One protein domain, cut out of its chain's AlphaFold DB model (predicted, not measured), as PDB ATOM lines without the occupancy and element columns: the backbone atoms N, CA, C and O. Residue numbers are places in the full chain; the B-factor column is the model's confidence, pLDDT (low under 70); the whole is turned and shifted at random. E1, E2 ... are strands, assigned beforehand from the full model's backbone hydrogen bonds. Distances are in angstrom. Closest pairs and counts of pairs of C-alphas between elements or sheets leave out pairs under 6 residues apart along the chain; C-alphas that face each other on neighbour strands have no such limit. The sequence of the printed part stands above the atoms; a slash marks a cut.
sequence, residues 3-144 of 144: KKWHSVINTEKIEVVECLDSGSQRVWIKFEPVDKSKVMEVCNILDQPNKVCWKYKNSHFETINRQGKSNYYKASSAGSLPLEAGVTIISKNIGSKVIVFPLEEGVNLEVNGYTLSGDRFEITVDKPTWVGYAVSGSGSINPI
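AT A GLANCE: This is residues 3 to 144 of the 144 residues of an uncharacterized protein of Candidatus Bathyarchaeota archaeon (UniProt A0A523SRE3). An eight-stranded sheet, curled like part of a barrel, wraps loosely round a smaller three-stranded sheet, E7 E12 E9, whose strands E9 and E12 lie near the middle of the domain. A two-stranded hairpin, E5 and E6, lies at one side. The printed part has 142 residues, with no named helix and thirteen named strands, E1 to E13 in chain order; the class is all strand. The large sheet, in the order E4 E3 E2 E1 E10 E11 E8 E13, is mixed, and the two smaller sheets are antiparallel. The whole is compact and rounded, with a radius of gyration of the C-alphas of 14.6 A and spans of 36 by 36 by 28 A.

IN THESE COORDINATES: In the large sheet, E1 is residues 3 to 9, from C-alpha 3 at (-29.747, -18.009, -35.033), and E2, residues 12 to 20, is 25.4 A long. E3 is residues 26 to 33, 20.9 A, and E4 residues 44 to 46. E10 is residues 108 to 112, E11 residues 120 to 125, E8 residues 86 to 92, 19.4 A, and E13 residues 141 to 143, ending at C-alpha 143 at (-23.626, 9.637, -29.171). E7 is residues 77 to 83, E12 residues 129 to 135, 19.6 A, and E9 residues 98 to 102. E5 is residues 60 to 64 and E6 residues 70 to 74.

HOW THE PARTS SIT: E1 E2 E3 E4 form a meander, each strand the antiparallel neighbour of the one before. N 5 and O 16 of E1 and E2 are 3.1 A apart, and N 17 and O 30 of E2 and E3 are 2.8 A apart. E1 and E10 are parallel at 40 degrees, with C-alphas 9 and 109 facing each other at 5.3 A and no N and O within hydrogen-bond range. E10 and E11 are a hairpin, with N 110 and O 124 at 2.9 A. E11 and E8 are antiparallel, with N 88 and O 123 at 2.8 A; E8 and E13 have N 91 and O 142 at 2.9 A. In the small sheet E12 is the inner strand, with N 81 and O 131 at 2.9 A to E7 and N 132 and O 101 at 2.8 A to E9. Between the sheets, the closest C-alphas of E9 and E10 are those of Pro 102 and Leu 109, 6.5 A, and of E4 and E7 those of Ile 45 and Gly 79, 6.2 A. The hairpin E5 and E6 has N 61 and O 73 at 2.8 A, and E6 runs on into E7 at 84 degrees.

THE WHOLE: The C-alphas of Ser 22 and Ser 117 are the two farthest apart, 43.2 A. The printed part has no cut. The link from E4 to E5, residues 47 to 59, is long. The mean pLDDT of the printed part is 77.1; 35 residues are under 70, among them residues 36 to 61.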
ATOM      1  N   LYS A   3     -30.439 -17.958 -36.326       81.44
ATOM      2  CA  LYS A   3     -29.747 -18.009 -35.033       81.44
ATOM      3  C   LYS A   3     -30.645 -17.406 -33.958       81.44
ATOM      4  O   LYS A   3     -31.460 -16.529 -34.249       81.44
ATOM      5  N   LYS A   4     -30.516 -17.911 -32.735       85.00
ATOM      6  CA  LYS A   4     -31.232 -17.405 -31.568       85.00
ATOM      7  C   LYS A   4     -30.303 -17.353 -30.369       85.00
ATOM      8  O   LYS A   4     -29.578 -18.317 -30.149       85.00
ATOM      9  N   TRP A   5     -30.372 -16.277 -29.599       87.50
ATOM     10  CA  TRP A   5     -29.699 -16.164 -28.307       87.50
ATOM     11  C   TRP A   5     -30.531 -15.321 -27.349       87.50
ATOM     12  O   TRP A   5     -31.491 -14.663 -27.749       87.50
ATOM     13  N   HIS A   6     -30.163 -15.350 -26.074       85.12
ATOM     14  CA  HIS A   6     -30.756 -14.475 -25.075       85.12
ATOM     15  C   HIS A   6     -29.787 -13.351 -24.743       85.12
ATOM     16  O   HIS A   6     -28.595 -13.585 -24.558       85.12
ATOM     17  N   SER A   7     -30.319 -12.139 -24.660       79.94
ATOM     18  CA  SER A   7     -29.622 -10.980 -24.109       79.94
ATOM     19  C   SER A   7     -30.361 -10.496 -22.871       79.94
ATOM     20  O   SER A   7     -31.564 -10.734 -22.721       79.94
ATOM     21  N   VAL A   8     -29.640  -9.834 -21.975       75.44
ATOM     22  CA  VAL A   8     -30.219  -9.223 -20.783       75.44
ATOM     23  C   VAL A   8     -30.102  -7.715 -20.929       75.44
ATOM     24  O   VAL A   8     -29.026  -7.202 -21.226       75.44
ATOM     25  N   ILE A   9     -31.226  -7.021 -20.759       73.88
ATOM     26  CA  ILE A   9     -31.269  -5.562 -20.691       73.88
ATOM     27  C   ILE A   9     -31.809  -5.192 -19.323       73.88
ATOM     28  O   ILE A   9     -32.990  -5.419 -19.038       73.88
ATOM     29  N   ASN A  10     -30.943  -4.639 -18.475       76.19
ATOM     30  CA  ASN A  10     -31.240  -4.442 -17.058       76.19
ATOM     31  C   ASN A  10     -31.721  -5.765 -16.410       76.19
ATOM     32  O   ASN A  10     -30.986  -6.749 -16.405       76.19
ATOM     33  N   THR A  11     -32.959  -5.848 -15.913       73.56
ATOM     34  CA  THR A  11     -33.529  -7.081 -15.339       73.56
ATOM     35  C   THR A  11     -34.331  -7.918 -16.339       73.56
ATOM     36  O   THR A  11     -34.821  -8.992 -15.988       73.56
ATOM     37  N   GLU A  12     -34.524  -7.435 -17.567       76.31
ATOM     38  CA  GLU A  12     -35.372  -8.085 -18.568       76.31
ATOM     39  C   GLU A  12     -34.563  -9.029 -19.459       76.31
ATOM     40  O   GLU A  12     -33.493  -8.685 -19.966       76.31
ATOM     41  N   LYS A  13     -35.106 -10.228 -19.698       80.00
ATOM     42  CA  LYS A  13     -34.557 -11.171 -20.679       80.00
ATOM     43  C   LYS A  13     -35.210 -10.956 -22.038       80.00
ATOM     44  O   LYS A  13     -36.438 -10.978 -22.152       80.00
ATOM     45  N   ILE A  14     -34.377 -10.834 -23.064       80.25
ATOM     46  CA  ILE A  14     -34.770 -10.615 -24.455       80.25
ATOM     47  C   ILE A  14     -34.317 -11.818 -25.291       80.25
ATOM     48  O   ILE A  14     -33.141 -12.176 -25.269       80.25
ATOM     49  N   GLU A  15     -35.232 -12.448 -26.031       84.31
ATOM     50  CA  GLU A  15     -34.885 -13.379 -27.109       84.31
ATOM     51  C   GLU A  15     -34.492 -12.564 -28.341       84.31
ATOM     52  O   GLU A  15     -35.255 -11.733 -28.837       84.31
ATOM     53  N   VAL A  16     -33.299 -12.828 -28.853       80.81
ATOM     54  CA  VAL A  16     -32.804 -12.248 -30.090       80.81
ATOM     55  C   VAL A  16     -32.881 -13.302 -31.176       80.81
ATOM     56  O   VAL A  16     -32.323 -14.390 -31.041       80.81
ATOM     57  N   VAL A  17     -33.587 -12.990 -32.258       81.12
ATOM     58  CA  VAL A  17     -33.733 -13.865 -33.419       81.12
ATOM     59  C   VAL A  17     -33.056 -13.205 -34.602       81.12
ATOM     60  O   VAL A  17     -33.504 -12.171 -35.084       81.12
ATOM     61  N   GLU A  18     -32.001 -13.828 -35.105       78.50
ATOM     62  CA  GLU A  18     -31.255 -13.351 -36.263       78.50
ATOM     63  C   GLU A  18     -31.481 -14.278 -37.454       78.50
ATOM     64  O   GLU A  18     -31.429 -15.508 -37.348       78.50
ATOM     65  N   CYS A  19     -31.713 -13.687 -38.620       77.81
ATOM     66  CA  CYS A  19     -31.781 -14.421 -39.871       77.81
ATOM     67  C   CYS A  19     -30.595 -14.075 -40.756       77.81
ATOM     68  O   CYS A  19     -30.341 -12.909 -41.064       77.81
ATOM     69  N   LEU A  20     -29.934 -15.132 -41.214       76.44
ATOM     70  CA  LEU A  20     -28.769 -15.076 -42.077       76.44
ATOM     71  C   LEU A  20     -29.113 -15.587 -43.475       76.44
ATOM     72  O   LEU A  20     -29.869 -16.564 -43.609       76.44
ATOM     73  N   ASP A  21     -28.534 -14.967 -44.499       75.25
ATOM     74  CA  ASP A  21     -28.609 -15.474 -45.867       75.25
ATOM     75  C   ASP A  21     -27.688 -16.691 -46.086       75.25
ATOM     76  O   ASP A  21     -27.104 -17.237 -45.146       75.25
ATOM     77  N   SER A  22     -27.605 -17.178 -47.326       76.75
ATOM     78  CA  SER A  22     -26.765 -18.330 -47.685       76.75
ATOM     79  C   SER A  22     -25.265 -18.065 -47.531       76.75
ATOM     80  O   SER A  22     -24.503 -19.013 -47.389       76.75
ATOM     81  N   GLY A  23     -24.844 -16.797 -47.543       79.50
ATOM     82  CA  GLY A  23     -23.470 -16.368 -47.286       79.50
ATOM     83  C   GLY A  23     -23.190 -16.093 -45.810       79.50
ATOM     84  O   GLY A  23     -22.137 -15.555 -45.488       79.50
ATOM     85  N   SER A  24     -24.118 -16.439 -44.909       73.81
ATOM     86  CA  SER A  24     -24.065 -16.106 -43.480       73.81
ATOM     87  C   SER A  24     -24.063 -14.601 -43.176       73.81
ATOM     88  O   SER A  24     -23.689 -14.206 -42.074       73.81
ATOM     89  N   GLN A  25     -24.515 -13.761 -44.112       73.81
ATOM     90  CA  GLN A  25     -24.663 -12.323 -43.888       73.81
ATOM     91  C   GLN A  25     -25.968 -12.037 -43.140       73.81
ATOM     92  O   GLN A  25     -26.988 -12.695 -43.377       73.81
ATOM     93  N   ARG A  26     -25.942 -11.050 -42.238       73.12
ATOM     94  CA  ARG A  26     -27.111 -10.626 -41.457       73.12
ATOM     95  C   ARG A  26     -28.146  -9.989 -42.378       73.12
ATOM     96  O   ARG A  26     -27.855  -9.039 -43.085       73.12
ATOM     97  N   VAL A  27     -29.373 -10.503 -42.350       68.19
ATOM     98  CA  VAL A  27     -30.488  -9.961 -43.145       68.19
ATOM     99  C   VAL A  27     -31.437  -9.167 -42.260       68.19
ATOM    100  O   VAL A  27     -31.859  -8.069 -42.625       68.19
ATOM    101  N   TRP A  28     -31.774  -9.733 -41.097       73.56
ATOM    102  CA  TRP A  28     -32.579  -9.071 -40.079       73.56
ATOM    103  C   TRP A  28     -32.319  -9.628 -38.684       73.56
ATOM    104  O   TRP A  28     -31.892 -10.775 -38.529       73.56
ATOM    105  N   ILE A  29     -32.637  -8.815 -37.682       72.75
ATOM    106  CA  ILE A  29     -32.614  -9.185 -36.269       72.75
ATOM    107  C   ILE A  29     -33.904  -8.714 -35.603       72.75
ATOM    108  O   ILE A  29     -34.330  -7.593 -35.865       72.75
ATOM    109  N   LYS A  30     -34.549  -9.573 -34.813       75.75
ATOM    110  CA  LYS A  30     -35.749  -9.265 -34.024       75.75
ATOM    111  C   LYS A  30     -35.426  -9.451 -32.556       75.75
ATOM    112  O   LYS A  30     -34.842 -10.464 -32.185       75.75
ATOM    113  N   PHE A  31     -35.879  -8.509 -31.747       75.50
ATOM    114  CA  PHE A  31     -35.771  -8.561 -30.295       75.50
ATOM    115  C   PHE A  31     -37.157  -8.768 -29.696       75.50
ATOM    116  O   PHE A  31     -38.038  -7.941 -29.912       75.50
ATOM    117  N   GLU A  32     -37.368  -9.870 -28.982       73.56
ATOM    118  CA  GLU A  32     -38.635 -10.196 -28.328       73.56
ATOM    119  C   GLU A  32     -38.457 -10.311 -26.812       73.56
ATOM    120  O   GLU A  32     -37.476 -10.895 -26.356       73.56
ATOM    121  N   PRO A  33     -39.417  -9.839 -26.007       73.31
ATOM    122  CA  PRO A  33     -39.438 -10.176 -24.593       73.31
ATOM    123  C   PRO A  33     -39.549 -11.690 -24.393       73.31
ATOM    124  O   PRO A  33     -40.404 -12.338 -25.002       73.31
ATOM    125  N   VAL A  34     -38.750 -12.257 -23.483       73.44
ATOM    126  CA  VAL A  34     -38.989 -13.638 -23.030       73.44
ATOM    127  C   VAL A  34     -40.303 -13.704 -22.243       73.44
ATOM    128  O   VAL A  34     -41.108 -14.613 -22.444       73.44
ATOM    129  N   ASP A  35     -40.556 -12.706 -21.391       73.44
ATOM    130  CA  ASP A  35     -41.827 -12.545 -20.686       73.44
ATOM    131  C   ASP A  35     -42.832 -11.733 -21.518       73.44
ATOM    132  O   ASP A  35     -42.818 -10.502 -21.541       73.44
ATOM    133  N   LYS A  36     -43.755 -12.439 -22.177       68.94
ATOM    134  CA  LYS A  36     -44.784 -11.841 -23.044       68.94
ATOM    135  C   LYS A  36     -45.914 -11.130 -22.290       68.94
ATOM    136  O   LYS A  36     -46.811 -10.589 -22.932       68.94
ATOM    137  N   SER A  37     -45.902 -11.140 -20.955       65.81
ATOM    138  CA  SER A  37     -46.890 -10.421 -20.142       65.81
ATOM    139  C   SER A  37     -46.594  -8.921 -20.022       65.81
ATOM    140  O   SER A  37     -47.485  -8.140 -19.673       65.81
ATOM    141  N   LYS A  38     -45.364  -8.500 -20.343       56.62
ATOM    142  CA  LYS A  38     -44.932  -7.101 -20.301       56.62
ATOM    143  C   LYS A  38     -45.079  -6.437 -21.664       56.62
ATOM    144  O   LYS A  38     -44.846  -7.041 -22.710       56.62
ATOM    145  N   VAL A  39     -45.434  -5.152 -21.643       52.59
ATOM    146  CA  VAL A  39     -45.365  -4.309 -22.838       52.59
ATOM    147  C   VAL A  39     -43.891  -4.150 -23.172       52.59
ATOM    148  O   VAL A  39     -43.169  -3.459 -22.459       52.59
ATOM    149  N   MET A  40     -43.444  -4.800 -24.237       55.75
ATOM    150  CA  MET A  40     -42.082  -4.647 -24.719       55.75
ATOM    151  C   MET A  40     -42.094  -4.411 -26.210       55.75
ATOM    152  O   MET A  40     -42.786  -5.100 -26.958       55.75
ATOM    153  N   GLU A  41     -41.336  -3.400 -26.603       55.25
ATOM    154  CA  GLU A  41     -41.312  -2.905 -27.958       55.25
ATOM    155  C   GLU A  41     -40.264  -3.692 -28.750       55.25
ATOM    156  O   GLU A  41     -39.065  -3.627 -28.490       55.25
ATOM    157  N   VAL A  42     -40.737  -4.506 -29.689       56.59
ATOM    158  CA  VAL A  42     -39.877  -5.261 -30.604       56.59
ATOM    159  C   VAL A  42     -39.168  -4.284 -31.535       56.59
ATOM    160  O   VAL A  42     -39.802  -3.353 -32.013       56.59
ATOM    161  N   CYS A  43     -37.889  -4.504 -31.840       60.94
ATOM    162  CA  CYS A  43     -37.181  -3.792 -32.905       60.94
ATOM    163  C   CYS A  43     -36.739  -4.780 -33.989       60.94
ATOM    164  O   CYS A  43     -36.280  -5.878 -33.676       60.94
ATOM    165  N   ASN A  44     -36.888  -4.381 -35.258       58.75
ATOM    166  CA  ASN A  44     -36.316  -5.094 -36.395       58.75
ATOM    167  C   ASN A  44     -35.302  -4.201 -37.102       58.75
ATOM    168  O   ASN A  44     -35.684  -3.132 -37.578       58.75
ATOM    169  N   ILE A  45     -34.049  -4.631 -37.214       62.25
ATOM    170  CA  ILE A  45     -33.017  -3.911 -37.977       62.25
ATOM    171  C   ILE A  45     -32.760  -4.718 -39.245       62.25
ATOM    172  O   ILE A  45     -32.521  -5.923 -39.166       62.25
ATOM    173  N   LEU A  46     -32.902  -4.075 -40.404       58.19
ATOM    174  CA  LEU A  46     -32.765  -4.695 -41.720       58.19
ATOM    175  C   LEU A  46     -31.470  -4.220 -42.368       58.19
ATOM    176  O   LEU A  46     -31.251  -3.014 -42.430       58.19
ATOM    177  N   ASP A  47     -30.694  -5.152 -42.917       53.81
ATOM    178  CA  ASP A  47     -29.579  -4.814 -43.813       53.81
ATOM    179  C   ASP A  47     -29.984  -5.006 -45.292       53.81
ATOM    180  O   ASP A  47     -29.565  -4.258 -46.171       53.81
ATOM    181  N   GLN A  48     -30.899  -5.949 -45.596       50.72
ATOM    182  CA  GLN A  48     -31.416  -6.172 -46.963       50.72
ATOM    183  C   GLN A  48     -32.937  -6.458 -46.989       50.72
ATOM    184  O   GLN A  48     -33.368  -7.569 -46.665       50.72
ATOM    185  N   PRO A  49     -33.787  -5.501 -47.428       44.25
ATOM    186  CA  PRO A  49     -35.250  -5.632 -47.393       44.25
ATOM    187  C   PRO A  49     -35.807  -6.776 -48.260       44.25
ATOM    188  O   PRO A  49     -36.834  -7.369 -47.950       44.25
ATOM    189  N   ASN A  50     -35.150  -7.108 -49.368       49.78
ATOM    190  CA  ASN A  50     -35.659  -8.027 -50.392       49.78
ATOM    191  C   ASN A  50     -35.573  -9.523 -50.032       49.78
ATOM    192  O   ASN A  50     -36.228 -10.327 -50.693       49.78
ATOM    193  N   LYS A  51     -34.813  -9.907 -48.999       47.06
ATOM    194  CA  LYS A  51     -34.571 -11.315 -48.618       47.06
ATOM    195  C   LYS A  51     -35.426 -11.814 -47.443       47.06
ATOM    196  O   LYS A  51     -35.309 -12.974 -47.049       47.06
ATOM    197  N   VAL A  52     -36.289 -10.974 -46.872       45.28
ATOM    198  CA  VAL A  52     -37.104 -11.325 -45.694       45.28
ATOM    199  C   VAL A  52     -38.507 -11.741 -46.113       45.28
ATOM    200  O   VAL A  52     -39.165 -11.040 -46.873       45.28
ATOM    201  N   CYS A  53     -38.994 -12.875 -45.602       42.41
ATOM    202  CA  CYS A  53     -40.378 -13.292 -45.806       42.41
ATOM    203  C   CYS A  53     -41.301 -12.323 -45.061       42.41
ATOM    204  O   CYS A  53     -41.346 -12.258 -43.830       42.41
ATOM    205  N   TRP A  54     -41.970 -11.488 -45.839       44.28
ATOM    206  CA  TRP A  54     -42.620 -10.303 -45.342       44.28
ATOM    207  C   TRP A  54     -44.012 -10.600 -44.785       44.28
ATOM    208  O   TRP A  54     -44.989 -10.668 -45.528       44.28
ATOM    209  N   LYS A  55     -44.114 -10.666 -43.460       39.69
ATOM    210  CA  LYS A  55     -45.368 -10.338 -42.768       39.69
ATOM    211  C   LYS A  55     -45.275  -9.037 -41.956       39.69
ATOM    212  O   LYS A  55     -46.301  -8.480 -41.595       39.69
ATOM    213  N   TYR A  56     -44.064  -8.497 -41.768       43.84
ATOM    214  CA  TYR A  56     -43.805  -7.282 -40.991       43.84
ATOM    215  C   TYR A  56     -42.687  -6.460 -41.648       43.84
ATOM    216  O   TYR A  56     -41.504  -6.709 -41.439       43.84
ATOM    217  N   LYS A  57     -43.063  -5.546 -42.549       41.00
ATOM    218  CA  LYS A  57     -42.126  -4.780 -43.384       41.00
ATOM    219  C   LYS A  57     -41.778  -3.445 -42.715       41.00
ATOM    220  O   LYS A  57     -42.681  -2.638 -42.518       41.00
ATOM    221  N   ASN A  58     -40.490  -3.178 -42.500       54.81
ATOM    222  CA  ASN A  58     -39.896  -1.989 -41.862       54.81
ATOM    223  C   ASN A  58     -39.807  -2.099 -40.336       54.81
ATOM    224  O   ASN A  58     -40.708  -2.644 -39.693       54.81
ATOM    225  N   SER A  59     -38.706  -1.589 -39.774       61.78
ATOM    226  CA  SER A  59     -38.525  -1.406 -38.335       61.78
ATOM    227  C   SER A  59     -39.812  -0.835 -37.752       61.78
ATOM    228  O   SER A  59     -40.376   0.127 -38.274       61.78
ATOM    229  N   HIS A  60     -40.343  -1.497 -36.742       65.75
ATOM    230  CA  HIS A  60     -41.615  -1.172 -36.126       65.75
ATOM    231  C   HIS A  60     -41.503  -1.516 -34.663       65.75
ATOM    232  O   HIS A  60     -40.707  -2.370 -34.304       65.75
ATOM    233  N   PHE A  61     -42.339  -0.870 -33.881       69.62
ATOM    234  CA  PHE A  61     -42.571  -1.158 -32.492       69.62
ATOM    235  C   PHE A  61     -43.807  -2.054 -32.415       69.62
ATOM    236  O   PHE A  61     -44.812  -1.801 -33.086       69.62
ATOM    237  N   GLU A  62     -43.734  -3.102 -31.605       71.19
ATOM    238  CA  GLU A  62     -44.874  -3.952 -31.263       71.19
ATOM    239  C   GLU A  62     -45.218  -3.728 -29.795       71.19
ATOM    240  O   GLU A  62     -44.354  -3.845 -28.943       71.19
ATOM    241  N   THR A  63     -46.467  -3.413 -29.473       69.00
ATOM    242  CA  THR A  63     -46.937  -3.395 -28.082       69.00
ATOM    243  C   THR A  63     -47.980  -4.481 -27.907       69.00
ATOM    244  O   THR A  63     -48.981  -4.480 -28.628       69.00
ATOM    245  N   ILE A  64     -47.768  -5.374 -26.944       66.50
ATOM    246  CA  ILE A  64     -48.723  -6.423 -26.582       66.50
ATOM    247  C   ILE A  64     -49.536  -5.917 -25.393       66.50
ATOM    248  O   ILE A  64     -48.981  -5.560 -24.355       66.50
ATOM    249  N   ASN A  65     -50.856  -5.827 -25.550       68.00
ATOM    250  CA  ASN A  65     -51.728  -5.451 -24.440       68.00
ATOM    251  C   ASN A  65     -52.041  -6.656 -23.530       68.00
ATOM    252  O   ASN A  65     -51.738  -7.802 -23.858       68.00
ATOM    253  N   ARG A  66     -52.710  -6.418 -22.392       65.31
ATOM    254  CA  ARG A  66     -53.063  -7.469 -21.412       65.31
ATOM    255  C   ARG A  66     -53.950  -8.593 -21.973       65.31
ATOM    256  O   ARG A  66     -54.045  -9.640 -21.348       65.31
ATOM    257  N   GLN A  67     -54.603  -8.389 -23.121       71.81
ATOM    258  CA  GLN A  67     -55.402  -9.411 -23.807       71.81
ATOM    259  C   GLN A  67     -54.605 -10.187 -24.873       71.81
ATOM    260  O   GLN A  67     -55.191 -10.948 -25.638       71.81
ATOM    261  N   GLY A  68     -53.289  -9.974 -24.968       65.19
ATOM    262  CA  GLY A  68     -52.432 -10.618 -25.966       65.19
ATOM    263  C   GLY A  68     -52.581 -10.047 -27.379       65.19
ATOM    264  O   GLY A  68     -52.067 -10.635 -28.329       65.19
ATOM    265  N   LYS A  69     -53.273  -8.912 -27.553       70.38
ATOM    266  CA  LYS A  69     -53.391  -8.249 -28.855       70.38
ATOM    267  C   LYS A  69     -52.152  -7.397 -29.112       70.38
ATOM    268  O   LYS A  69     -51.896  -6.426 -28.394       70.38
ATOM    269  N   SER A  70     -51.438  -7.737 -30.178       67.31
ATOM    270  CA  SER A  70     -50.328  -6.948 -30.704       67.31
ATOM    271  C   SER A  70     -50.830  -5.734 -31.483       67.31
ATOM    272  O   SER A  70     -51.660  -5.862 -32.386       67.31
ATOM    273  N   ASN A  71     -50.292  -4.558 -31.167       71.00
ATOM    274  CA  ASN A  71     -50.410  -3.359 -31.991       71.00
ATOM    275  C   ASN A  71     -49.037  -3.014 -32.559       71.00
ATOM    276  O   ASN A  71     -48.060  -2.965 -31.814       71.00
ATOM    277  N   TYR A  72     -48.985  -2.755 -33.862       71.56
ATOM    278  CA  TYR A  72     -47.755  -2.436 -34.578       71.56
ATOM    279  C   TYR A  72     -47.777  -0.978 -35.020       71.56
ATOM    280  O   TYR A  72     -48.780  -0.513 -35.563       71.56
ATOM    281  N   TYR A  73     -46.664  -0.273 -34.848       71.00
ATOM    282  CA  TYR A  73     -46.473   1.051 -35.432       71.00
ATOM    283  C   TYR A  73     -45.053   1.206 -35.971       71.00
ATOM    284  O   TYR A  73     -44.097   0.666 -35.423       71.00
ATOM    285  N   LYS A  74     -44.911   1.906 -37.096       72.06
ATOM    286  CA  LYS A  74     -43.639   2.016 -37.818       72.06
ATOM    287  C   LYS A  74     -42.621   2.827 -37.003       72.06
ATOM    288  O   LYS A  74     -42.962   3.875 -36.458       72.06
ATOM    289  N   ALA A  75     -41.377   2.360 -36.956       75.06
ATOM    290  CA  ALA A  75     -40.246   3.163 -36.522       75.06
ATOM    291  C   ALA A  75     -39.890   4.152 -37.632       75.06
ATOM    292  O   ALA A  75     -39.899   3.812 -38.818       75.06
ATOM    293  N   SER A  76     -39.577   5.381 -37.260       76.88
ATOM    294  CA  SER A  76     -39.215   6.399 -38.244       76.88
ATOM    295  C   SER A  76     -37.743   6.346 -38.606       76.88
ATOM    296  O   SER A  76     -37.386   6.699 -39.725       76.88
ATOM    297  N   SER A  77     -36.899   5.883 -37.683       77.19
ATOM    298  CA  SER A  77     -35.501   5.565 -37.945       77.19
ATOM    299  C   SER A  77     -35.094   4.304 -37.183       77.19
ATOM    300  O   SER A  77     -35.678   3.963 -36.150       77.19
ATOM    301  N   ALA A  78     -34.127   3.577 -37.729       77.50
ATOM    302  CA  ALA A  78     -33.500   2.422 -37.103       77.50
ATOM    303  C   ALA A  78     -32.102   2.235 -37.689       77.50
ATOM    304  O   ALA A  78     -31.849   2.647 -38.823       77.50
ATOM    305  N   GLY A  79     -31.214   1.613 -36.929       76.69
ATOM    306  CA  GLY A  79     -29.841   1.398 -37.355       76.69
ATOM    307  C   GLY A  79     -29.020   0.709 -36.282       76.69
ATOM    308  O   GLY A  79     -29.559   0.074 -35.373       76.69
ATOM    309  N   SER A  80     -27.707   0.847 -36.395       81.56
ATOM    310  CA  SER A  80     -26.758   0.362 -35.407       81.56
ATOM    311  C   SER A  80     -25.611   1.342 -35.243       81.56
ATOM    312  O   SER A  80     -25.255   2.039 -36.191       81.56
ATOM    313  N   LEU A  81     -25.024   1.371 -34.054       83.31
ATOM    314  CA  LEU A  81     -23.869   2.202 -33.741       83.31
ATOM    315  C   LEU A  81     -22.855   1.409 -32.898       83.31
ATOM    316  O   LEU A  81     -23.276   0.593 -32.069       83.31
ATOM    317  N   PRO A  82     -21.545   1.597 -33.126       88.62
ATOM    318  CA  PRO A  82     -20.511   0.971 -32.312       88.62
ATOM    319  C   PRO A  82     -20.371   1.724 -30.985       88.62
ATOM    320  O   PRO A  82     -20.354   2.955 -30.981       88.62
ATOM    321  N   LEU A  83     -20.263   0.990 -29.878       91.19
ATOM    322  CA  LEU A  83     -19.983   1.524 -28.545       91.19
ATOM    323  C   LEU A  83     -18.754   0.841 -27.950       91.19
ATOM    324  O   LEU A  83     -18.596  -0.374 -28.068       91.19
ATOM    325  N   GLU A  84     -17.920   1.625 -27.273       94.94
ATOM    326  CA  GLU A  84     -16.848   1.113 -26.419       94.94
ATOM    327  C   GLU A  84     -17.404   0.636 -25.071       94.94
ATOM    328  O   GLU A  84     -18.511   1.007 -24.675       94.94
ATOM    329  N   ALA A  85     -16.621  -0.167 -24.345       96.06
ATOM    330  CA  ALA A  85     -16.963  -0.557 -22.978       96.06
ATOM    331  C   ALA A  85     -17.095   0.671 -22.061       96.06
ATOM    332  O   ALA A  85     -16.270   1.585 -22.107       96.06
ATOM    333  N   GLY A  86     -18.088   0.650 -21.175       96.62
ATOM    334  CA  GLY A  86     -18.372   1.738 -20.244       96.62
ATOM    335  C   GLY A  86     -19.661   2.476 -20.584       96.62
ATOM    336  O   GLY A  86     -20.609   1.886 -21.097       96.62
ATOM    337  N   VAL A  87     -19.708   3.760 -20.228       97.00
ATOM    338  CA  VAL A  87     -20.906   4.602 -20.337       97.00
ATOM    339  C   VAL A  87     -20.811   5.483 -21.575       97.00
ATOM    340  O   VAL A  87     -19.833   6.205 -21.753       97.00
ATOM    341  N   THR A  88     -21.852   5.465 -22.401       97.19
ATOM    342  CA  THR A  88     -22.049   6.396 -23.517       97.19
ATOM    343  C   THR A  88     -23.325   7.197 -23.303       97.19
ATOM    344  O   THR A  88     -24.386   6.631 -23.033       97.19
ATOM    345  N   ILE A  89     -23.244   8.518 -23.457       96.50
ATOM    346  CA  ILE A  89     -24.409   9.402 -23.389       96.50
ATOM    347  C   ILE A  89     -25.013   9.522 -24.787       96.50
ATOM    348  O   ILE A  89     -24.314   9.786 -25.763       96.50
ATOM    349  N   ILE A  90     -26.327   9.347 -24.885       94.94
ATOM    350  CA  ILE A  90     -27.078   9.442 -26.135       94.94
ATOM    351  C   ILE A  90     -28.019  10.640 -26.075       94.94
ATOM    352  O   ILE A  90     -28.887  10.704 -25.205       94.94
ATOM    353  N   SER A  91     -27.897  11.555 -27.038       94.00
ATOM    354  CA  SER A  91     -28.919  12.569 -27.332       94.00
ATOM    355  C   SER A  91     -30.081  11.959 -28.109       94.00
ATOM    356  O   SER A  91     -29.861  11.161 -29.019       94.00
ATOM    357  N   LYS A  92     -31.311  12.393 -27.820       92.00
ATOM    358  CA  LYS A  92     -32.524  12.067 -28.579       92.00
ATOM    359  C   LYS A  92     -33.478  13.258 -28.665       92.00
ATOM    360  O   LYS A  92     -33.489  14.137 -27.810       92.00
ATOM    361  N   ASN A  93     -34.380  13.235 -29.640       90.31
ATOM    362  CA  ASN A  93     -35.469  14.211 -29.685       90.31
ATOM    363  C   ASN A  93     -36.453  13.978 -28.515       90.31
ATOM    364  O   ASN A  93     -36.821  12.840 -28.192       90.31
ATOM    365  N   ILE A  94     -36.921  15.063 -27.893       90.44
ATOM    366  CA  ILE A  94     -37.974  15.015 -26.866       90.44
ATOM    367  C   ILE A  94     -39.251  14.421 -27.478       90.44
ATOM    368  O   ILE A  94     -39.634  14.755 -28.596       90.44
ATOM    369  N   GLY A  95     -39.909  13.515 -26.753       87.12
ATOM    370  CA  GLY A  95     -41.120  12.833 -27.216       87.12
ATOM    371  C   GLY A  95     -40.867  11.640 -28.142       87.12
ATOM    372  O   GLY A  95     -41.793  10.872 -28.404       87.12
ATOM    373  N   SER A  96     -39.632  11.423 -28.601       87.06
ATOM    374  CA  SER A  96     -39.278  10.210 -29.337       87.06
ATOM    375  C   SER A  96     -39.050   9.050 -28.384       87.06
ATOM    376  O   SER A  96     -38.249   9.160 -27.447       87.06
ATOM    377  N   LYS A  97     -39.727   7.929 -28.650       85.38
ATOM    378  CA  LYS A  97     -39.375   6.653 -28.040       85.38
ATOM    379  C   LYS A  97     -38.156   6.079 -28.725       85.38
ATOM    380  O   LYS A  97     -38.093   6.084 -29.953       85.38
ATOM    381  N   VAL A  98     -37.228   5.575 -27.932       84.44
ATOM    382  CA  VAL A  98     -36.011   4.927 -28.404       84.44
ATOM    383  C   VAL A  98     -35.929   3.576 -27.728       84.44
ATOM    384  O   VAL A  98     -36.156   3.473 -26.525       84.44
ATOM    385  N   ILE A  99     -35.576   2.560 -28.500       82.00
ATOM    386  CA  ILE A  99     -35.191   1.270 -27.950       82.00
ATOM    387  C   ILE A  99     -33.818   0.929 -28.481       82.00
ATOM    388  O   ILE A  99     -33.529   1.176 -29.655       82.00
ATOM    389  N   VAL A 100     -33.003   0.346 -27.613       84.81
ATOM    390  CA  VAL A 100     -31.648  -0.094 -27.911       84.81
ATOM    391  C   VAL A 100     -31.457  -1.528 -27.442       84.81
ATOM    392  O   VAL A 100     -32.042  -1.933 -26.438       84.81
ATOM    393  N   PHE A 101     -30.661  -2.296 -28.179       85.25
ATOM    394  CA  PHE A 101     -30.385  -3.697 -27.876       85.25
ATOM    395  C   PHE A 101     -28.968  -4.082 -28.313       85.25
ATOM    396  O   PHE A 101     -28.504  -3.594 -29.349       85.25
ATOM    397  N   PRO A 102     -28.287  -4.990 -27.597       85.12
ATOM    398  CA  PRO A 102     -27.017  -5.522 -28.068       85.12
ATOM    399  C   PRO A 102     -27.222  -6.383 -29.322       85.12
ATOM    400  O   PRO A 102     -28.155  -7.184 -29.395       85.12
ATOM    401  N   LEU A 103     -26.347  -6.235 -30.322       81.12
ATOM    402  CA  LEU A 103     -26.381  -7.061 -31.540       81.12
ATOM    403  C   LEU A 103     -25.567  -8.353 -31.429       81.12
ATOM    404  O   LEU A 103     -25.558  -9.151 -32.371       81.12
ATOM    405  N   GLU A 104     -24.860  -8.526 -30.320       82.81
ATOM    406  CA  GLU A 104     -23.915  -9.607 -30.083       82.81
ATOM    407  C   GLU A 104     -24.335 -10.423 -28.858       82.81
ATOM    408  O   GLU A 104     -24.971  -9.925 -27.927       82.81
ATOM    409  N   GLU A 105     -23.993 -11.708 -28.871       81.94
ATOM    410  CA  GLU A 105     -24.299 -12.622 -27.777       81.94
ATOM    411  C   GLU A 105     -23.440 -12.322 -26.534       81.94
ATOM    412  O   GLU A 105     -22.253 -11.977 -26.617       81.94
ATOM    413  N   GLY A 106     -24.054 -12.459 -25.353       83.75
ATOM    414  CA  GLY A 106     -23.369 -12.294 -24.070       83.75
ATOM    415  C   GLY A 106     -22.846 -10.879 -23.816       83.75
ATOM    416  O   GLY A 106     -21.821 -10.733 -23.156       83.75
ATOM    417  N   VAL A 107     -23.474  -9.860 -24.406       87.81
ATOM    418  CA  VAL A 107     -23.293  -8.449 -24.034       87.81
ATOM    419  C   VAL A 107     -24.325  -8.103 -22.968       87.81
ATOM    420  O   VAL A 107     -25.514  -8.386 -23.150       87.81
ATOM    421  N   ASN A 108     -23.884  -7.452 -21.897       89.56
ATOM    422  CA  ASN A 108     -24.783  -6.825 -20.937       89.56
ATOM    423  C   ASN A 108     -24.951  -5.351 -21.307       89.56
ATOM    424  O   ASN A 108     -23.969  -4.616 -21.398       89.56
ATOM    425  N   LEU A 109     -26.197  -4.935 -21.540       91.38
ATOM    426  CA  LEU A 109     -26.551  -3.558 -21.874       91.38
ATOM    427  C   LEU A 109     -27.517  -3.010 -20.825       91.38
ATOM    428  O   LEU A 109     -28.563  -3.602 -20.559       91.38
ATOM    429  N   GLU A 110     -27.210  -1.840 -20.279       92.38
ATOM    430  CA  GLU A 110     -28.106  -1.105 -19.387       92.38
ATOM    431  C   GLU A 110     -28.479   0.245 -19.992       92.38
ATOM    432  O   GLU A 110     -27.645   0.926 -20.585       92.38
ATOM    433  N   VAL A 111     -29.746   0.629 -19.835       90.50
ATOM    434  CA  VAL A 111     -30.267   1.930 -20.262       90.50
ATOM    435  C   VAL A 111     -30.680   2.704 -19.020       90.50
ATOM    436  O   VAL A 111     -31.648   2.337 -18.352       90.50
ATOM    437  N   ASN A 112     -29.963   3.785 -18.731       92.25
ATOM    438  CA  ASN A 112     -30.139   4.590 -17.528       92.25
ATOM    439  C   ASN A 112     -30.664   5.988 -17.877       92.25
ATOM    440  O   ASN A 112     -30.357   6.555 -18.926       92.25
ATOM    441  N   GLY A 113     -31.517   6.547 -17.014       89.31
ATOM    442  CA  GLY A 113     -32.041   7.909 -17.177       89.31
ATOM    443  C   GLY A 113     -33.006   8.126 -18.354       89.31
ATOM    444  O   GLY A 113     -33.406   9.262 -18.608       89.31
ATOM    445  N   TYR A 114     -33.421   7.073 -19.069       90.88
ATOM    446  CA  TYR A 114     -34.350   7.208 -20.190       90.88
ATOM    447  C   TYR A 114     -35.748   7.641 -19.736       90.88
ATOM    448  O   TYR A 114     -36.420   6.965 -18.956       90.88
ATOM    449  N   THR A 115     -36.224   8.747 -20.306       89.94
ATOM    450  CA  THR A 115     -37.610   9.206 -20.182       89.94
ATOM    451  C   THR A 115     -38.118   9.718 -21.526       89.94
ATOM    452  O   THR A 115     -37.350  10.187 -22.370       89.94
ATOM    453  N   LEU A 116     -39.437   9.664 -21.745       87.69
ATOM    454  CA  LEU A 116     -40.028  10.150 -22.995       87.69
ATOM    455  C   LEU A 116     -39.805  11.662 -23.178       87.69
ATOM    456  O   LEU A 116     -39.491  12.110 -24.281       87.69
ATOM    457  N   SER A 117     -39.914  12.428 -22.090       90.56
ATOM    458  CA  SER A 117     -39.724  13.882 -22.048       90.56
ATOM    459  C   SER A 117     -38.260  14.332 -22.017       90.56
ATOM    460  O   SER A 117     -37.999  15.502 -22.265       90.56
ATOM    461  N   GLY A 118     -37.320  13.439 -21.698       91.31
ATOM    462  CA  GLY A 118     -35.892  13.746 -21.688       91.31
ATOM    463  C   GLY A 118     -35.308  13.863 -23.095       91.31
ATOM    464  O   GLY A 118     -35.800  13.246 -24.042       91.31
ATOM    465  N   ASP A 119     -34.241  14.641 -23.225       93.62
ATOM    466  CA  ASP A 119     -33.452  14.820 -24.448       93.62
ATOM    467  C   ASP A 119     -32.190  13.945 -24.478       93.62
ATOM    468  O   ASP A 119     -31.491  13.893 -25.487       93.62
ATOM    469  N   ARG A 120     -31.905  13.224 -23.391       94.75
ATOM    470  CA  ARG A 120     -30.752  12.334 -23.275       94.75
ATOM    471  C   ARG A 120     -31.009  11.142 -22.368       94.75
ATOM    472  O   ARG A 120     -31.934  11.158 -21.557       94.75
ATOM    473  N   PHE A 121     -30.178  10.123 -22.525       94.56
ATOM    474  CA  PHE A 121     -30.095   8.955 -21.654       94.56
ATOM    475  C   PHE A 121     -28.695   8.336 -21.749       94.56
ATOM    476  O   PHE A 121     -27.912   8.691 -22.627       94.56
ATOM    477  N   GLU A 122     -28.385   7.417 -20.847       95.81
ATOM    478  CA  GLU A 122     -27.100   6.723 -20.786       95.81
ATOM    479  C   GLU A 122     -27.265   5.270 -21.231       95.81
ATOM    480  O   GLU A 122     -28.246   4.609 -20.879       95.81
ATOM    481  N   ILE A 123     -26.294   4.777 -21.997       95.06
ATOM    482  CA  ILE A 123     -26.123   3.358 -22.296       95.06
ATOM    483  C   ILE A 123     -24.829   2.899 -21.640       95.06
ATOM    484  O   ILE A 123     -23.771   3.461 -21.923       95.06
ATOM    485  N   THR A 124     -24.905   1.859 -20.818       95.69
ATOM    486  CA  THR A 124     -23.728   1.180 -20.271       95.69
ATOM    487  C   THR A 124     -23.579  -0.181 -20.937       95.69
ATOM    488  O   THR A 124     -24.542  -0.950 -20.964       95.69
ATOM    489  N   VAL A 125     -22.392  -0.487 -21.462       94.75
ATOM    490  CA  VAL A 125     -22.054  -1.815 -22.002       94.75
ATOM    491  C   VAL A 125     -20.795  -2.368 -21.341       94.75
ATOM    492  O   VAL A 125     -19.869  -1.627 -21.010       94.75
ATOM    493  N   ASP A 126     -20.757  -3.681 -21.133       94.31
ATOM    494  CA  ASP A 126     -19.669  -4.370 -20.426       94.31
ATOM    495  C   ASP A 126     -18.431  -4.659 -21.292       94.31
ATOM    496  O   ASP A 126     -17.346  -4.911 -20.764       94.31
ATOM    497  N   LYS A 127     -18.571  -4.599 -22.618       93.94
ATOM    498  CA  LYS A 127     -17.495  -4.786 -23.602       93.94
ATOM    499  C   LYS A 127     -17.778  -3.978 -24.877       93.94
ATOM    500  O   LYS A 127     -18.944  -3.654 -25.119       93.94
ATOM    501  N   PRO A 128     -16.762  -3.676 -25.709       93.69
ATOM    502  CA  PRO A 128     -16.992  -3.035 -27.000       93.69
ATOM    503  C   PRO A 128     -17.930  -3.885 -27.862       93.69
ATOM    504  O   PRO A 128     -17.758  -5.102 -27.944       93.69
ATOM    505  N   THR A 129     -18.940  -3.261 -28.461       90.50
ATOM    506  CA  THR A 129     -20.024  -3.972 -29.155       90.50
ATOM    507  C   THR A 129     -20.738  -3.062 -30.143       90.50
ATOM    508  O   THR A 129     -20.752  -1.838 -30.006       90.50
ATOM    509  N   TRP A 130     -21.445  -3.660 -31.096       87.44
ATOM    510  CA  TRP A 130     -22.497  -2.947 -31.818       87.44
ATOM    511  C   TRP A 130     -23.826  -2.979 -31.062       87.44
ATOM    512  O   TRP A 130     -24.299  -4.038 -30.641       87.44
ATOM    513  N   VAL A 131     -24.462  -1.812 -30.954       85.38
ATOM    514  CA  VAL A 131     -25.813  -1.655 -30.407       85.38
ATOM    515  C   VAL A 131     -26.772  -1.305 -31.535       85.38
ATOM    516  O   VAL A 131     -26.542  -0.386 -32.319       85.38
ATOM    517  N   GLY A 132     -27.857  -2.062 -31.628       83.00
ATOM    518  CA  GLY A 132     -28.964  -1.797 -32.529       83.00
ATOM    519  C   GLY A 132     -29.969  -0.844 -31.903       83.00
ATOM    520  O   GLY A 132     -30.175  -0.889 -30.692       83.00
ATOM    521  N   TYR A 133     -30.632  -0.018 -32.712       82.75
ATOM    522  CA  TYR A 133     -31.656   0.904 -32.226       82.75
ATOM    523  C   TYR A 133     -32.849   1.059 -33.176       82.75
ATOM    524  O   TYR A 133     -32.730   0.893 -34.390       82.75
ATOM    525  N   ALA A 134     -34.000   1.441 -32.612       80.38
ATOM    526  CA  ALA A 134     -35.141   1.995 -33.343       80.38
ATOM    527  C   ALA A 134     -35.742   3.193 -32.610       80.38
ATOM    528  O   ALA A 134     -35.759   3.242 -31.380       80.38
ATOM    529  N   VAL A 135     -36.274   4.142 -33.384       82.31
ATOM    530  CA  VAL A 135     -36.850   5.393 -32.885       82.31
ATOM    531  C   VAL A 135     -38.258   5.604 -33.442       82.31
ATOM    532  O   VAL A 135     -38.499   5.454 -34.642       82.31
ATOM    533  N   SER A 136     -39.208   5.966 -32.580       80.00
ATOM    534  CA  SER A 136     -40.575   6.333 -32.970       80.00
ATOM    535  C   SER A 136     -40.701   7.840 -33.237       80.00
ATOM    536  O   SER A 136     -40.084   8.637 -32.524       80.00
ATOM    537  N   GLY A 137     -41.590   8.256 -34.147       70.75
ATOM    538  CA  GLY A 137     -41.817   9.686 -34.451       70.75
ATOM    539  C   GLY A 137     -40.632  10.312 -35.200       70.75
ATOM    540  O   GLY A 137     -39.760   9.582 -35.625       70.75
ATOM    541  N   SER A 138     -40.528  11.624 -35.391       67.69
ATOM    542  CA  SER A 138     -39.434  12.253 -36.176       67.69
ATOM    543  C   SER A 138     -38.046  12.253 -35.494       67.69
ATOM    544  O   SER A 138     -37.228  13.136 -35.742       67.69
ATOM    545  N   GLY A 139     -37.782  11.293 -34.604       65.75
ATOM    546  CA  GLY A 139     -36.593  11.252 -33.761       65.75
ATOM    547  C   GLY A 139     -35.346  10.678 -34.426       65.75
ATOM    548  O   GLY A 139     -35.408   9.835 -35.325       65.75
ATOM    549  N   SER A 140     -34.202  11.095 -33.892       75.44
ATOM    550  CA  SER A 140     -32.880  10.526 -34.151       75.44
ATOM    551  C   SER A 140     -32.169  10.271 -32.822       75.44
ATOM    552  O   SER A 140     -32.634  10.749 -31.782       75.44
ATOM    553  N   ILE A 141     -31.071   9.517 -32.861       79.75
ATOM    554  CA  ILE A 141     -30.155   9.393 -31.728       79.75
ATOM    555  C   ILE A 141     -28.730   9.706 -32.166       79.75
ATOM    556  O   ILE A 141     -28.366   9.379 -33.294       79.75
ATOM    557  N   ASN A 142     -27.940  10.314 -31.281       84.75
ATOM    558  CA  ASN A 142     -26.526  10.605 -31.522       84.75
ATOM    559  C   ASN A 142     -25.717  10.402 -30.228       84.75
ATOM    560  O   ASN A 142     -26.117  10.963 -29.201       84.75
ATOM    561  N   PRO A 143     -24.610   9.634 -30.253       82.56
ATOM    562  CA  PRO A 143     -23.626   9.637 -29.171       82.56
ATOM    563  C   PRO A 143     -23.038  11.037 -28.962       82.56
ATOM    564  O   PRO A 143     -22.836  11.761 -29.942       82.56
ATOM    565  N   ILE A 144     -22.795  11.410 -27.704       83.88
ATOM    566  CA  ILE A 144     -22.193  12.691 -27.290       83.88
ATOM    567  C   ILE A 144     -20.832  12.437 -26.651       83.88
ATOM    568  O   ILE A 144     -20.768  11.535 -25.787       83.88
TER     569      ILE A 144